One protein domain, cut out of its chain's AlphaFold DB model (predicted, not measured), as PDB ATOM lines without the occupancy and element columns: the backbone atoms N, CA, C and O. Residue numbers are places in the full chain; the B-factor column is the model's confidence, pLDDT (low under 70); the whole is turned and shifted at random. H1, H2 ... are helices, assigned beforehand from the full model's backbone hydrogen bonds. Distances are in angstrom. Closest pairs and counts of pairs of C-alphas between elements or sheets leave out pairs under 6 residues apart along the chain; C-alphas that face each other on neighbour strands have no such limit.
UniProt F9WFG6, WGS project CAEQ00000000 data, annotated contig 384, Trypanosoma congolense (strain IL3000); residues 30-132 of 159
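This is residues 30 to 132 of the 159 residues of an uncharacterized protein of Trypanosoma congolense (strain IL3000) (UniProt F9WFG6). One long helix, H1, makes one side of the domain, and two shorter helices, H5 and H2, pack end to end along it, H5 beside its first part and H2 crossing its second part. H4 packs across H5 on the side away from H1, while H3 sits off near H2, between a short link from H2 and a long link to H4, and residues 107 to 112 stick out. The printed part has 103 residues with five named helices, H1 to H5 in chain order, and no named strand, an all helix class. It is compact, with a radius of gyration of the C-alphas of 14.3 A and spans of 39 by 33 by 25 A.

H1, residues 31 to 51, touches H5, residues 121 to 129, with residues 33 to 41 alone, at a shallow tilt of 15 degrees, opposite ways; their closest C-alphas, Leu 41 and Ala 121, are 6.1 A apart. H1 touches H2, residues 59 to 69, at a steep tilt of 51 degrees, opposite ways, the closest C-alphas being Ala 44 and Leu 64, 6.2 A. H5 is the hub, touching three helices. H2 and H5 touch only at their ends, closest at C-alphas Thr 67 and Ala 121, 5.6 A. H4, residues 97 to 102, touches H5 about perpendicular at 76 degrees, closest at C-alphas Cys 101 and Cys 127, 5.3 A. H3, residues 78 to 83, touches no helix but is near H2. Every O i to N i+4 pair is within hydrogen-bond range in H2, H3, H4 and H5, and 16 of 17 are in H1.

H1 begins at C-alpha 31 (221.848, 180.018, 317.990) and is 30.2 A long; H2 is 15.1 A, H3 9.0 A and H4 7.0 A. H5, 12.4 A long, ends at C-alpha 129 (221.169, 181.241, 309.140).

The C-alphas farthest apart, Glu 54 and Gly 132, are 40.7 A apart. The printed part has no cut. The links H3 to H4 and H4 to H5 are long, with 13 and 18 residues. The pLDDT is under 70 in residues 73 to 76, 90 to 97, 106 to 112 and 132.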
ATOM      1  N   ASP A  30     224.239 183.149 316.268       84.75
ATOM      2  CA  ASP A  30     222.797 183.249 316.075       84.75
ATOM      3  C   ASP A  30     221.956 182.095 316.638       84.75
ATOM      4  O   ASP A  30     220.733 182.144 316.538       84.75
ATOM      5  N   ALA A  31     222.549 181.133 317.352       83.25
ATOM      6  CA  ALA A  31     221.848 180.018 317.990       83.25
ATOM      7  C   ALA A  31     220.661 180.474 318.858       83.25
ATOM      8  O   ALA A  31     219.553 179.935 318.783       83.25
ATOM      9  N   GLY A  32     220.875 181.517 319.666       88.38
ATOM     10  CA  GLY A  32     219.840 182.094 320.523       88.38
ATOM     11  C   GLY A  32     218.716 182.769 319.734       88.38
ATOM     12  O   GLY A  32     217.541 182.584 320.054       88.38
ATOM     13  N   SER A  33     219.064 183.528 318.693       89.56
ATOM     14  CA  SER A  33     218.104 184.206 317.815       89.56
ATOM     15  C   SER A  33     217.305 183.199 316.987       89.56
ATOM     16  O   SER A  33     216.081 183.295 316.914       89.56
ATOM     17  N   HIS A  34     217.979 182.177 316.459       89.12
ATOM     18  CA  HIS A  34     217.397 181.075 315.705       89.12
ATOM     19  C   HIS A  34     216.381 180.328 316.561       89.12
ATOM     20  O   HIS A  34     215.230 180.173 316.156       89.12
ATOM     21  N   ARG A  35     216.753 179.966 317.795       91.94
ATOM     22  CA  ARG A  35     215.843 179.314 318.741       91.94
ATOM     23  C   ARG A  35     214.597 180.153 319.014       91.94
ATOM     24  O   ARG A  35     213.490 179.643 318.897       91.94
ATOM     25  N   ARG A  36     214.759 181.440 319.333       94.38
ATOM     26  CA  ARG A  36     213.624 182.338 319.613       94.38
ATOM     27  C   ARG A  36     212.682 182.457 318.421       94.38
ATOM     28  O   ARG A  36     211.467 182.480 318.599       94.38
ATOM     29  N   LEU A  37     213.235 182.532 317.216       92.62
ATOM     30  CA  LEU A  37     212.449 182.664 315.999       92.62
ATOM     31  C   LEU A  37     211.733 181.353 315.634       92.62
ATOM     32  O   LEU A  37     210.570 181.387 315.231       92.62
ATOM     33  N   CYS A  38     212.370 180.203 315.867       92.62
ATOM     34  CA  CYS A  38     211.736 178.886 315.789       92.62
ATOM     35  C   CYS A  38     210.587 178.744 316.799       92.62
ATOM     36  O   CYS A  38     209.496 178.316 316.421       92.62
ATOM     37  N   ASP A  39     210.795 179.154 318.053       95.06
ATOM     38  CA  ASP A  39     209.767 179.128 319.101       95.06
ATOM     39  C   ASP A  39     208.575 180.029 318.731       95.06
ATOM     40  O   ASP A  39     207.416 179.612 318.834       95.06
ATOM     41  N   LEU A  40     208.847 181.238 318.221       94.62
ATOM     42  CA  LEU A  40     207.825 182.159 317.720       94.62
ATOM     43  C   LEU A  40     207.032 181.544 316.563       94.62
ATOM     44  O   LEU A  40     205.800 181.555 316.589       94.62
ATOM     45  N   LEU A  41     207.720 181.000 315.556       93.69
ATOM     46  CA  LEU A  41     207.073 180.391 314.397       93.69
ATOM     47  C   LEU A  41     206.226 179.184 314.812       93.69
ATOM     48  O   LEU A  41     205.098 179.033 314.342       93.69
ATOM     49  N   GLN A  42     206.716 178.357 315.738       94.56
ATOM     50  CA  GLN A  42     205.959 177.224 316.262       94.56
ATOM     51  C   GLN A  42     204.690 177.686 316.994       94.56
ATOM     52  O   GLN A  42     203.616 177.117 316.782       94.56
ATOM     53  N   ALA A  43     204.788 178.719 317.832       96.56
ATOM     54  CA  ALA A  43     203.638 179.295 318.522       96.56
ATOM     55  C   ALA A  43     202.623 179.898 317.536       96.56
ATOM     56  O   ALA A  43     201.420 179.652 317.663       96.56
ATOM     57  N   ALA A  44     203.102 180.620 316.520       94.31
ATOM     58  CA  ALA A  44     202.266 181.192 315.471       94.31
ATOM     59  C   ALA A  44     201.518 180.098 314.696       94.31
ATOM     60  O   ALA A  44     200.302 180.185 314.549       94.31
ATOM     61  N   ILE A  45     202.204 179.030 314.273       92.44
ATOM     62  CA  ILE A  45     201.586 177.894 313.571       92.44
ATOM     63  C   ILE A  45     200.536 177.206 314.451       92.44
ATOM     64  O   ILE A  45     199.423 176.955 313.990       92.44
ATOM     65  N   LYS A  46     200.845 176.941 315.727       94.31
ATOM     66  CA  LYS A  46     199.884 176.351 316.675       94.31
ATOM     67  C   LYS A  46     198.627 177.209 316.797       94.31
ATOM     68  O   LYS A  46     197.520 176.680 316.767       94.31
ATOM     69  N   LYS A  47     198.783 178.532 316.914       94.38
ATOM     70  CA  LYS A  47     197.638 179.441 317.006       94.38
ATOM     71  C   LYS A  47     196.867 179.519 315.689       94.38
ATOM     72  O   LYS A  47     195.641 179.514 315.725       94.38
ATOM     73  N   TRP A  48     197.566 179.551 314.556       91.56
ATOM     74  CA  TRP A  48     196.978 179.543 313.218       91.56
ATOM     75  C   TRP A  48     196.079 178.331 313.003       91.56
ATOM     76  O   TRP A  48     194.942 178.493 312.582       91.56
ATOM     77  N   GLU A  49     196.529 177.135 313.372       89.62
ATOM     78  CA  GLU A  49     195.732 175.911 313.234       89.62
ATOM     79  C   GLU A  49     194.400 175.961 313.995       89.62
ATOM     80  O   GLU A  49     193.412 175.405 313.521       89.62
ATOM     81  N   VAL A  50     194.357 176.675 315.123       91.06
ATOM     82  CA  VAL A  50     193.127 176.892 315.897       91.06
ATOM     83  C   VAL A  50     192.200 177.894 315.207       91.06
ATOM     84  O   VAL A  50     190.996 177.674 315.170       91.06
ATOM     85  N   VAL A  51     192.739 178.988 314.659       89.75
ATOM     86  CA  VAL A  51     191.925 180.132 314.197       89.75
ATOM     87  C   VAL A  51     191.742 180.218 312.679       89.75
ATOM     88  O   VAL A  51     190.968 181.044 312.221       89.75
ATOM     89  N   LYS A  52     192.406 179.384 311.868       86.81
ATOM     90  CA  LYS A  52     192.413 179.485 310.388       86.81
ATOM     91  C   LYS A  52     191.034 179.395 309.719       86.81
ATOM     92  O   LYS A  52     190.858 179.836 308.584       86.81
ATOM     93  N   ASN A  53     190.059 178.795 310.399       86.56
ATOM     94  CA  ASN A  53     188.688 178.655 309.904       86.56
ATOM     95  C   ASN A  53     187.730 179.698 310.497       86.56
ATOM     96  O   ASN A  53     186.568 179.748 310.100       86.56
ATOM     97  N   GLU A  54     188.210 180.545 311.405       84.38
ATOM     98  CA  GLU A  54     187.419 181.509 312.161       84.38
ATOM     99  C   GLU A  54     187.882 182.935 311.862       84.38
ATOM    100  O   GLU A  54     189.071 183.191 311.696       84.38
ATOM    101  N   ASN A  55     186.940 183.881 311.816       78.00
ATOM    102  CA  ASN A  55     187.212 185.322 311.751       78.00
ATOM    103  C   ASN A  55     188.388 185.711 310.821       78.00
ATOM    104  O   ASN A  55     189.359 186.339 311.248       78.00
ATOM    105  N   LYS A  56     188.291 185.327 309.540       80.75
ATOM    106  CA  LYS A  56     189.361 185.488 308.533       80.75
ATOM    107  C   LYS A  56     189.793 186.941 308.300       80.75
ATOM    108  O   LYS A  56     190.897 187.200 307.837       80.75
ATOM    109  N   GLU A  57     188.934 187.890 308.662       81.88
ATOM    110  CA  GLU A  57     189.200 189.327 308.566       81.88
ATOM    111  C   GLU A  57     189.741 189.941 309.863       81.88
ATOM    112  O   GLU A  57     190.118 191.117 309.887       81.88
ATOM    113  N   GLY A  58     189.792 189.152 310.939       88.62
ATOM    114  CA  GLY A  58     190.203 189.587 312.262       88.62
ATOM    115  C   GLY A  58     191.689 189.964 312.331       88.62
ATOM    116  O   GLY A  58     192.519 189.328 311.675       88.62
ATOM    117  N   PRO A  59     192.068 190.934 313.188       92.19
ATOM    118  CA  PRO A  59     193.458 191.379 313.326       92.19
ATOM    119  C   PRO A  59     194.441 190.246 313.643       92.19
ATOM    120  O   PRO A  59     195.539 190.208 313.095       92.19
ATOM    121  N   LEU A  60     194.037 189.288 314.485       92.25
ATOM    122  CA  LEU A  60     194.867 188.130 314.824       92.25
ATOM    123  C   LEU A  60     195.108 187.215 313.616       92.25
ATOM    124  O   LEU A  60     196.227 186.752 313.421       92.25
ATOM    125  N   HIS A  61     194.077 186.963 312.806       91.00
ATOM    126  CA  HIS A  61     194.192 186.121 311.616       91.00
ATOM    127  C   HIS A  61     195.171 186.747 310.613       91.00
ATOM    128  O   HIS A  61     196.122 186.093 310.194       91.00
ATOM    129  N   LYS A  62     195.014 188.047 310.329       89.62
ATOM    130  CA  LYS A  62     195.913 188.816 309.450       89.62
ATOM    131  C   LYS A  62     197.351 188.852 309.967       89.62
ATOM    132  O   LYS A  62     198.287 188.630 309.200       89.62
ATOM    133  N   ALA A  63     197.534 189.063 311.272       92.31
ATOM    134  CA  ALA A  63     198.854 189.047 311.892       92.31
ATOM    135  C   ALA A  63     199.539 187.681 311.733       92.31
ATOM    136  O   ALA A  63     200.691 187.627 311.316       92.31
ATOM    137  N   LEU A  64     198.825 186.580 311.984       93.19
ATOM    138  CA  LEU A  64     199.359 185.228 311.800       93.19
ATOM    139  C   LEU A  64     199.666 184.929 310.329       93.19
ATOM    140  O   LEU A  64     200.725 184.372 310.038       93.19
ATOM    141  N   GLU A  65     198.800 185.340 309.397       90.81
ATOM    142  CA  GLU A  65     199.059 185.176 307.965       90.81
ATOM    143  C   GLU A  65     200.337 185.902 307.536       90.81
ATOM    144  O   GLU A  65     201.174 185.347 306.817       90.81
ATOM    145  N   LYS A  66     200.522 187.132 308.019       90.69
ATOM    146  CA  LYS A  66     201.722 187.920 307.759       90.69
ATOM    147  C   LYS A  66     202.959 187.292 308.401       90.69
ATOM    148  O   LYS A  66     203.947 187.080 307.708       90.69
ATOM    149  N   THR A  67     202.903 186.909 309.676       92.56
ATOM    150  CA  THR A  67     204.037 186.287 310.381       92.56
ATOM    151  C   THR A  67     204.466 184.970 309.737       92.56
ATOM    152  O   THR A  67     205.660 184.741 309.565       92.56
ATOM    153  N   ILE A  68     203.522 184.104 309.365       91.44
ATOM    154  CA  ILE A  68     203.828 182.764 308.848       91.44
ATOM    155  C   ILE A  68     204.135 182.817 307.351       91.44
ATOM    156  O   ILE A  68     205.043 182.140 306.876       91.44
ATOM    157  N   PHE A  69     203.400 183.622 306.587       88.31
ATOM    158  CA  PHE A  69     203.441 183.554 305.131       88.31
ATOM    159  C   PHE A  69     203.884 184.841 304.427       88.31
ATOM    160  O   PHE A  69     203.976 184.838 303.194       88.31
ATOM    161  N   GLY A  70     204.107 185.932 305.154       86.94
ATOM    162  CA  GLY A  70     204.606 187.208 304.628       86.94
ATOM    163  C   GLY A  70     203.590 188.075 303.890       86.94
ATOM    164  O   GLY A  70     203.956 189.085 303.303       86.94
ATOM    165  N   LYS A  71     202.305 187.702 303.874       85.00
ATOM    166  CA  LYS A  71     201.238 188.553 303.319       85.00
ATOM    167  C   LYS A  71     199.890 188.209 303.937       85.00
ATOM    168  O   LYS A  71     199.675 187.056 304.305       85.00
ATOM    169  N   GLU A  72     199.003 189.191 303.967       83.44
ATOM    170  CA  GLU A  72     197.608 189.042 304.383       83.44
ATOM    171  C   GLU A  72     196.741 188.521 303.224       83.44
ATOM    172  O   GLU A  72     197.069 188.724 302.051       83.44
ATOM    173  N   GLY A  73     195.624 187.865 303.548       66.94
ATOM    174  CA  GLY A  73     194.499 187.676 302.633       66.94
ATOM    175  C   GLY A  73     194.739 186.649 301.534       66.94
ATOM    176  O   GLY A  73     194.570 186.943 300.351       66.94
ATOM    177  N   GLY A  74     195.138 185.426 301.886       58.44
ATOM    178  CA  GLY A  74     195.499 184.477 300.839       58.44
ATOM    179  C   GLY A  74     195.453 183.014 301.195       58.44
ATOM    180  O   GLY A  74     196.308 182.318 300.670       58.44
ATOM    181  N   GLY A  75     194.513 182.553 302.035       57.53
ATOM    182  CA  GLY A  75     194.158 181.132 302.185       57.53
ATOM    183  C   GLY A  75     195.364 180.202 302.075       57.53
ATOM    184  O   GLY A  75     195.451 179.382 301.157       57.53
ATOM    185  N   LYS A  76     196.379 180.446 302.911       64.25
ATOM    186  CA  LYS A  76     197.683 179.822 302.716       64.25
ATOM    187  C   LYS A  76     197.758 178.508 303.464       64.25
ATOM    188  O   LYS A  76     197.612 178.427 304.678       64.25
ATOM    189  N   GLU A  77     198.006 177.464 302.691       70.62
ATOM    190  CA  GLU A  77     198.276 176.137 303.210       70.62
ATOM    191  C   GLU A  77     199.689 176.102 303.786       70.62
ATOM    192  O   GLU A  77     200.657 176.402 303.080       70.62
ATOM    193  N   LEU A  78     199.821 175.653 305.035       77.62
ATOM    194  CA  LEU A  78     201.120 175.290 305.612       77.62
ATOM    195  C   LEU A  78     201.868 174.281 304.726       77.62
ATOM    196  O   LEU A  78     203.091 174.322 304.641       77.62
ATOM    197  N   GLU A  79     201.142 173.437 303.989       75.00
ATOM    198  CA  GLU A  79     201.725 172.503 303.024       75.00
ATOM    199  C   GLU A  79     202.533 173.198 301.922       75.00
ATOM    200  O   GLU A  79     203.537 172.657 301.469       75.00
ATOM    201  N   LYS A  80     202.178 174.427 301.518       73.38
ATOM    202  CA  LYS A  80     202.997 175.187 300.558       73.38
ATOM    203  C   LYS A  80     204.366 175.537 301.134       73.38
ATOM    204  O   LYS A  80     205.336 175.477 300.392       73.38
ATOM    205  N   LEU A  81     204.448 175.837 302.432       74.88
ATOM    206  CA  LEU A  81     205.725 176.087 303.110       74.88
ATOM    207  C   LEU A  81     206.555 174.807 303.271       74.88
ATOM    208  O   LEU A  81     207.777 174.866 303.243       74.88
ATOM    209  N   ARG A  82     205.902 173.647 303.418       72.69
ATOM    210  CA  ARG A  82     206.584 172.343 303.505       72.69
ATOM    211  C   ARG A  82     207.141 171.868 302.164       72.69
ATOM    212  O   ARG A  82     208.113 171.123 302.142       72.69
ATOM    213  N   ARG A  83     206.517 172.269 301.052       75.19
ATOM    214  CA  ARG A  83     206.917 171.839 299.701       75.19
ATOM    215  C   ARG A  83     208.215 172.475 299.206       75.19
ATOM    216  O   ARG A  83     208.837 171.908 298.313       75.19
ATOM    217  N   GLY A  84     208.622 173.611 299.763       72.06
ATOM    218  CA  GLY A  84     209.869 174.271 299.396       72.06
ATOM    219  C   GLY A  84     209.807 175.783 299.555       72.06
ATOM    220  O   GLY A  84     208.848 176.335 300.100       72.06
ATOM    221  N   LEU A  85     210.854 176.447 299.066       73.56
ATOM    222  CA  LEU A  85     210.919 177.899 299.058       73.56
ATOM    223  C   LEU A  85     209.874 178.480 298.087       73.56
ATOM    224  O   LEU A  85     209.573 177.879 297.054       73.56
ATOM    225  N   PRO A  86     209.300 179.648 298.406       75.44
ATOM    226  CA  PRO A  86     208.483 180.400 297.464       75.44
ATOM    227  C   PRO A  86     209.208 180.691 296.133       75.44
ATOM    228  O   PRO A  86     210.426 180.837 296.091       75.44
ATOM    229  N   GLU A  87     208.452 180.805 295.039       74.75
ATOM    230  CA  GLU A  87     208.982 180.964 293.670       74.75
ATOM    231  C   GLU A  87     209.894 182.188 293.481       74.75
ATOM    232  O   GLU A  87     210.827 182.169 292.678       74.75
ATOM    233  N   ASP A  88     209.677 183.247 294.254       73.19
ATOM    234  CA  ASP A  88     210.517 184.443 294.244       73.19
ATOM    235  C   ASP A  88     211.966 184.163 294.677       73.19
ATOM    236  O   ASP A  88     212.875 184.847 294.212       73.19
ATOM    237  N   TYR A  89     212.214 183.112 295.467       71.00
ATOM    238  CA  TYR A  89     213.574 182.656 295.784       71.00
ATOM    239  C   TYR A  89     214.253 181.934 294.613       71.00
ATOM    240  O   TYR A  89     215.474 181.825 294.589       71.00
ATOM    241  N   HIS A  90     213.482 181.447 293.638       69.62
ATOM    242  CA  HIS A  90     213.996 180.742 292.463       69.62
ATOM    243  C   HIS A  90     214.180 181.660 291.250       69.62
ATOM    244  O   HIS A  90     215.023 181.394 290.399       69.62
ATOM    245  N   THR A  91     213.403 182.742 291.163       60.09
ATOM    246  CA  THR A  91     213.359 183.634 289.990       60.09
ATOM    247  C   THR A  91     214.362 184.787 290.036       60.09
ATOM    248  O   THR A  91     214.444 185.552 289.080       60.09
ATOM    249  N   GLY A  92     215.178 184.870 291.093       55.25
ATOM    250  CA  GLY A  92     216.512 185.469 291.039       55.25
ATOM    251  C   GLY A  92     216.603 186.830 290.345       55.25
ATOM    252  O   GLY A  92     217.403 186.995 289.430       55.25
ATOM    253  N   ALA A  93     215.844 187.831 290.792       44.97
ATOM    254  CA  ALA A  93     216.143 189.209 290.415       44.97
ATOM    255  C   ALA A  93     217.328 189.711 291.267       44.97
ATOM    256  O   ALA A  93     217.159 190.233 292.367       44.97
ATOM    257  N   ASN A  94     218.547 189.509 290.762       49.34
ATOM    258  CA  ASN A  94     219.795 190.156 291.202       49.34
ATOM    259  C   ASN A  94     220.330 189.796 292.608       49.34
ATOM    260  O   ASN A  94     221.101 190.552 293.196       49.34
ATOM    261  N   GLY A  95     219.932 188.630 293.128       56.62
ATOM    262  CA  GLY A  95     220.816 187.603 293.711       56.62
ATOM    263  C   GLY A  95     221.749 187.911 294.888       56.62
ATOM    264  O   GLY A  95     222.520 187.033 295.242       56.62
ATOM    265  N   GLN A  96     221.721 189.091 295.507       65.81
ATOM    266  CA  GLN A  96     222.549 189.365 296.684       65.81
ATOM    267  C   GLN A  96     221.712 189.262 297.953       65.81
ATOM    268  O   GLN A  96     220.719 189.977 298.118       65.81
ATOM    269  N   ARG A  97     222.162 188.428 298.896       69.88
ATOM    270  CA  ARG A  97     221.618 188.338 300.264       69.88
ATOM    271  C   ARG A  97     221.436 189.713 300.910       69.88
ATOM    272  O   ARG A  97     220.492 189.900 301.666       69.88
ATOM    273  N   ALA A  98     222.281 190.691 300.581       72.88
ATOM    274  CA  ALA A  98     222.151 192.071 301.042       72.88
ATOM    275  C   ALA A  98     220.793 192.709 300.690       72.88
ATOM    276  O   ALA A  98     220.216 193.410 301.516       72.88
ATOM    277  N   ASN A  99     220.239 192.427 299.509       74.00
ATOM    278  CA  ASN A  99     218.951 192.984 299.090       74.00
ATOM    279  C   ASN A  99     217.765 192.326 299.804       74.00
ATOM    280  O   ASN A  99     216.753 192.980 300.021       74.00
ATOM    281  N   TRP A 100     217.895 191.054 300.184       78.81
ATOM    282  CA  TRP A 100     216.822 190.279 300.815       78.81
ATOM    283  C   TRP A 100     216.857 190.382 302.343       78.81
ATOM    284  O   TRP A 100     215.821 190.509 302.978       78.81
ATOM    285  N   CYS A 101     218.055 190.360 302.922       80.81
ATOM    286  CA  CYS A 101     218.290 190.252 304.360       80.81
ATOM    287  C   CYS A 101     218.966 191.485 304.972       80.81
ATOM    288  O   CYS A 101     219.082 191.567 306.191       80.81
ATOM    289  N   GLY A 102     219.469 192.416 304.158       77.00
ATOM    290  CA  GLY A 102     220.200 193.595 304.637       77.00
ATOM    291  C   GLY A 102     219.428 194.906 304.506       77.00
ATOM    292  O   GLY A 102     219.706 195.853 305.239       77.00
ATOM    293  N   LYS A 103     218.454 194.977 303.593       75.81
ATOM    294  CA  LYS A 103     217.674 196.189 303.341       75.81
ATOM    295  C   LYS A 103     216.317 196.131 304.023       75.81
ATOM    296  O   LYS A 103     215.548 195.201 303.803       75.81
ATOM    297  N   LEU A 104     216.014 197.151 304.823       75.56
ATOM    298  CA  LEU A 104     214.670 197.358 305.356       75.56
ATOM    299  C   LEU A 104     213.695 197.697 304.225       75.56
ATOM    300  O   LEU A 104     214.080 198.257 303.199       75.56
ATOM    301  N   TYR A 105     212.419 197.383 304.439       74.25
ATOM    302  CA  TYR A 105     211.363 197.779 303.517       74.25
ATOM    303  C   TYR A 105     211.320 199.304 303.367       74.25
ATOM    304  O   TYR A 105     211.143 200.020 304.353       74.25
ATOM    305  N   SER A 106     211.436 199.784 302.131       68.88
ATOM    306  CA  SER A 106     211.222 201.182 301.770       68.88
ATOM    307  C   SER A 106     210.220 201.254 300.626       68.88
ATOM    308  O   SER A 106     210.411 200.630 299.584       68.88
ATOM    309  N   SER A 107     209.155 202.031 300.814       65.06
ATOM    310  CA  SER A 107     208.190 202.345 299.754       65.06
ATOM    311  C   SER A 107     208.705 203.401 298.770       65.06
ATOM    312  O   SER A 107     208.058 203.651 297.758       65.06
ATOM    313  N   GLU A 108     209.832 204.049 299.079       63.66
ATOM    314  CA  GLU A 108     210.406 205.155 298.302       63.66
ATOM    315  C   GLU A 108     211.484 204.693 297.311       63.66
ATOM    316  O   GLU A 108     211.799 205.397 296.348       63.66
ATOM    317  N   GLU A 109     212.057 203.501 297.510       58.91
ATOM    318  CA  GLU A 109     213.000 202.928 296.554       58.91
ATOM    319  C   GLU A 109     212.252 202.470 295.286       58.91
ATOM    320  O   GLU A 109     211.241 201.776 295.343       58.91
ATOM    321  N   ARG A 110     212.786 202.810 294.102       49.94
ATOM    322  CA  ARG A 110     212.245 202.400 292.783       49.94
ATOM    323  C   ARG A 110     212.244 200.879 292.546       49.94
ATOM    324  O   ARG A 110     211.842 200.426 291.477       49.94
ATOM    325  N   VAL A 111     212.719 200.102 293.517       57.00
ATOM    326  CA  VAL A 111     212.741 198.642 293.514       57.00
ATOM    327  C   VAL A 111     211.859 198.187 294.666       57.00
ATOM    328  O   VAL A 111     212.242 198.286 295.827       57.00
ATOM    329  N   VAL A 112     210.672 197.677 294.345       60.50
ATOM    330  CA  VAL A 112     209.840 196.993 295.336       60.50
ATOM    331  C   VAL A 112     210.582 195.723 295.745       60.50
ATOM    332  O   VAL A 112     210.637 194.756 294.984       60.50
ATOM    333  N   LEU A 113     211.192 195.740 296.931       70.31
ATOM    334  CA  LEU A 113     211.821 194.559 297.508       70.31
ATOM    335  C   LEU A 113     210.731 193.530 297.811       70.31
ATOM    336  O   LEU A 113     209.836 193.766 298.624       70.31
ATOM    337  N   VAL A 114     210.800 192.380 297.140       75.56
ATOM    338  CA  VAL A 114     209.838 191.286 297.337       75.56
ATOM    339  C   VAL A 114     209.958 190.707 298.752       75.56
ATOM    340  O   VAL A 114     208.961 190.259 299.318       75.56
ATOM    341  N   ARG A 115     211.161 190.772 299.343       80.19
ATOM    342  CA  ARG A 115     211.465 190.368 300.721       80.19
ATOM    343  C   ARG A 115     212.387 191.371 301.410       80.19
ATOM    344  O   ARG A 115     213.130 192.080 300.741       80.19
ATOM    345  N   TRP A 116     212.315 191.406 302.736       84.75
ATOM    346  CA  TRP A 116     213.092 192.272 303.621       84.75
ATOM    347  C   TRP A 116     213.104 191.675 305.044       84.75
ATOM    348  O   TRP A 116     212.199 190.901 305.377       84.75
ATOM    349  N   PRO A 117     214.032 192.065 305.935       85.81
ATOM    350  CA  PRO A 117     214.017 191.643 307.337       85.81
ATOM    351  C   PRO A 117     212.707 192.010 308.043       85.81
ATOM    352  O   PRO A 117     212.281 193.165 308.024       85.81
ATOM    353  N   GLY A 118     212.065 191.040 308.684       87.56
ATOM    354  CA  GLY A 118     210.749 191.182 309.305       87.56
ATOM    355  C   GLY A 118     209.579 190.939 308.347       87.56
ATOM    356  O   GLY A 118     208.424 191.143 308.727       87.56
ATOM    357  N   HIS A 119     209.836 190.516 307.106       89.56
ATOM    358  CA  HIS A 119     208.780 190.195 306.148       89.56
ATOM    359  C   HIS A 119     207.924 189.005 306.611       89.56
ATOM    360  O   HIS A 119     206.698 189.051 306.523       89.56
ATOM    361  N   SER A 120     208.559 187.942 307.112       90.88
ATOM    362  CA  SER A 120     207.905 186.801 307.760       90.88
ATOM    363  C   SER A 120     208.908 186.029 308.613       90.88
ATOM    364  O   SER A 120     210.102 186.037 308.323       90.88
ATOM    365  N   ALA A 121     208.437 185.292 309.618       92.12
ATOM    366  CA  ALA A 121     209.314 184.488 310.466       92.12
ATOM    367  C   ALA A 121     210.115 183.429 309.673       92.12
ATOM    368  O   ALA A 121     211.309 183.290 309.932       92.12
ATOM    369  N   PRO A 122     209.550 182.725 308.663       89.19
ATOM    370  CA  PRO A 122     210.357 181.845 307.814       89.19
ATOM    371  C   PRO A 122     211.423 182.573 306.984       89.19
ATOM    372  O   PRO A 122     212.506 182.032 306.781       89.19
ATOM    373  N   HIS A 123     211.136 183.789 306.503       88.50
ATOM    374  CA  HIS A 123     212.133 184.591 305.790       88.50
ATOM    375  C   HIS A 123     213.270 185.010 306.725       88.50
ATOM    376  O   HIS A 123     214.438 184.864 306.375       88.50
ATOM    377  N   ASP A 124     212.930 185.445 307.937       90.94
ATOM    378  CA  ASP A 124     213.905 185.843 308.947       90.94
ATOM    379  C   ASP A 124     214.793 184.665 309.375       90.94
ATOM    380  O   ASP A 124     215.986 184.860 309.576       90.94
ATOM    381  N   LEU A 125     214.262 183.434 309.436       88.94
ATOM    382  CA  LEU A 125     215.061 182.228 309.705       88.94
ATOM    383  C   LEU A 125     216.091 181.982 308.600       88.94
ATOM    384  O   LEU A 125     217.261 181.740 308.895       88.94
ATOM    385  N   MET A 126     215.676 182.091 307.333       85.38
ATOM    386  CA  MET A 126     216.597 181.993 306.198       85.38
ATOM    387  C   MET A 126     217.665 183.084 306.289       85.38
ATOM    388  O   MET A 126     218.862 182.804 306.192       85.38
ATOM    389  N   CYS A 127     217.251 184.329 306.518       84.62
ATOM    390  CA  CYS A 127     218.168 185.449 306.604       84.62
ATOM    391  C   CYS A 127     219.120 185.340 307.789       84.62
ATOM    392  O   CYS A 127     220.274 185.721 307.655       84.62
ATOM    393  N   LEU A 128     218.706 184.782 308.915       87.06
ATOM    394  CA  LEU A 128     219.583 184.607 310.060       87.06
ATOM    395  C   LEU A 128     220.669 183.557 309.783       87.06
ATOM    396  O   LEU A 128     221.845 183.818 309.998       87.06
ATOM    397  N   CYS A 129     220.287 182.408 309.226       82.62
ATOM    398  CA  CYS A 129     221.169 181.241 309.140       82.62
ATOM    399  C   CYS A 129     221.823 181.022 307.766       82.62
ATOM    400  O   CYS A 129     222.441 179.987 307.540       82.62
ATOM    401  N   THR A 130     221.705 181.972 306.835       77.50
ATOM    402  CA  THR A 130     222.395 181.916 305.532       77.50
ATOM    403  C   THR A 130     223.697 182.717 305.579       77.50
ATOM    404  O   THR A 130     223.804 183.736 306.259       77.50
ATOM    405  N   ARG A 131     224.722 182.289 304.841       70.06
ATOM    406  CA  ARG A 131     226.024 182.967 304.827       70.06
ATOM    407  C   ARG A 131     225.983 184.298 304.075       70.06
ATOM    408  O   ARG A 131     225.412 184.399 302.995       70.06
ATOM    409  N   GLY A 132     226.614 185.327 304.645       64.38
ATOM    410  CA  GLY A 132     226.918 186.582 303.948       64.38
ATOM    411  C   GLY A 132     228.164 186.459 303.076       64.38
ATOM    412  O   GLY A 132     229.123 185.819 303.497       64.38
TER     413      GLY A 132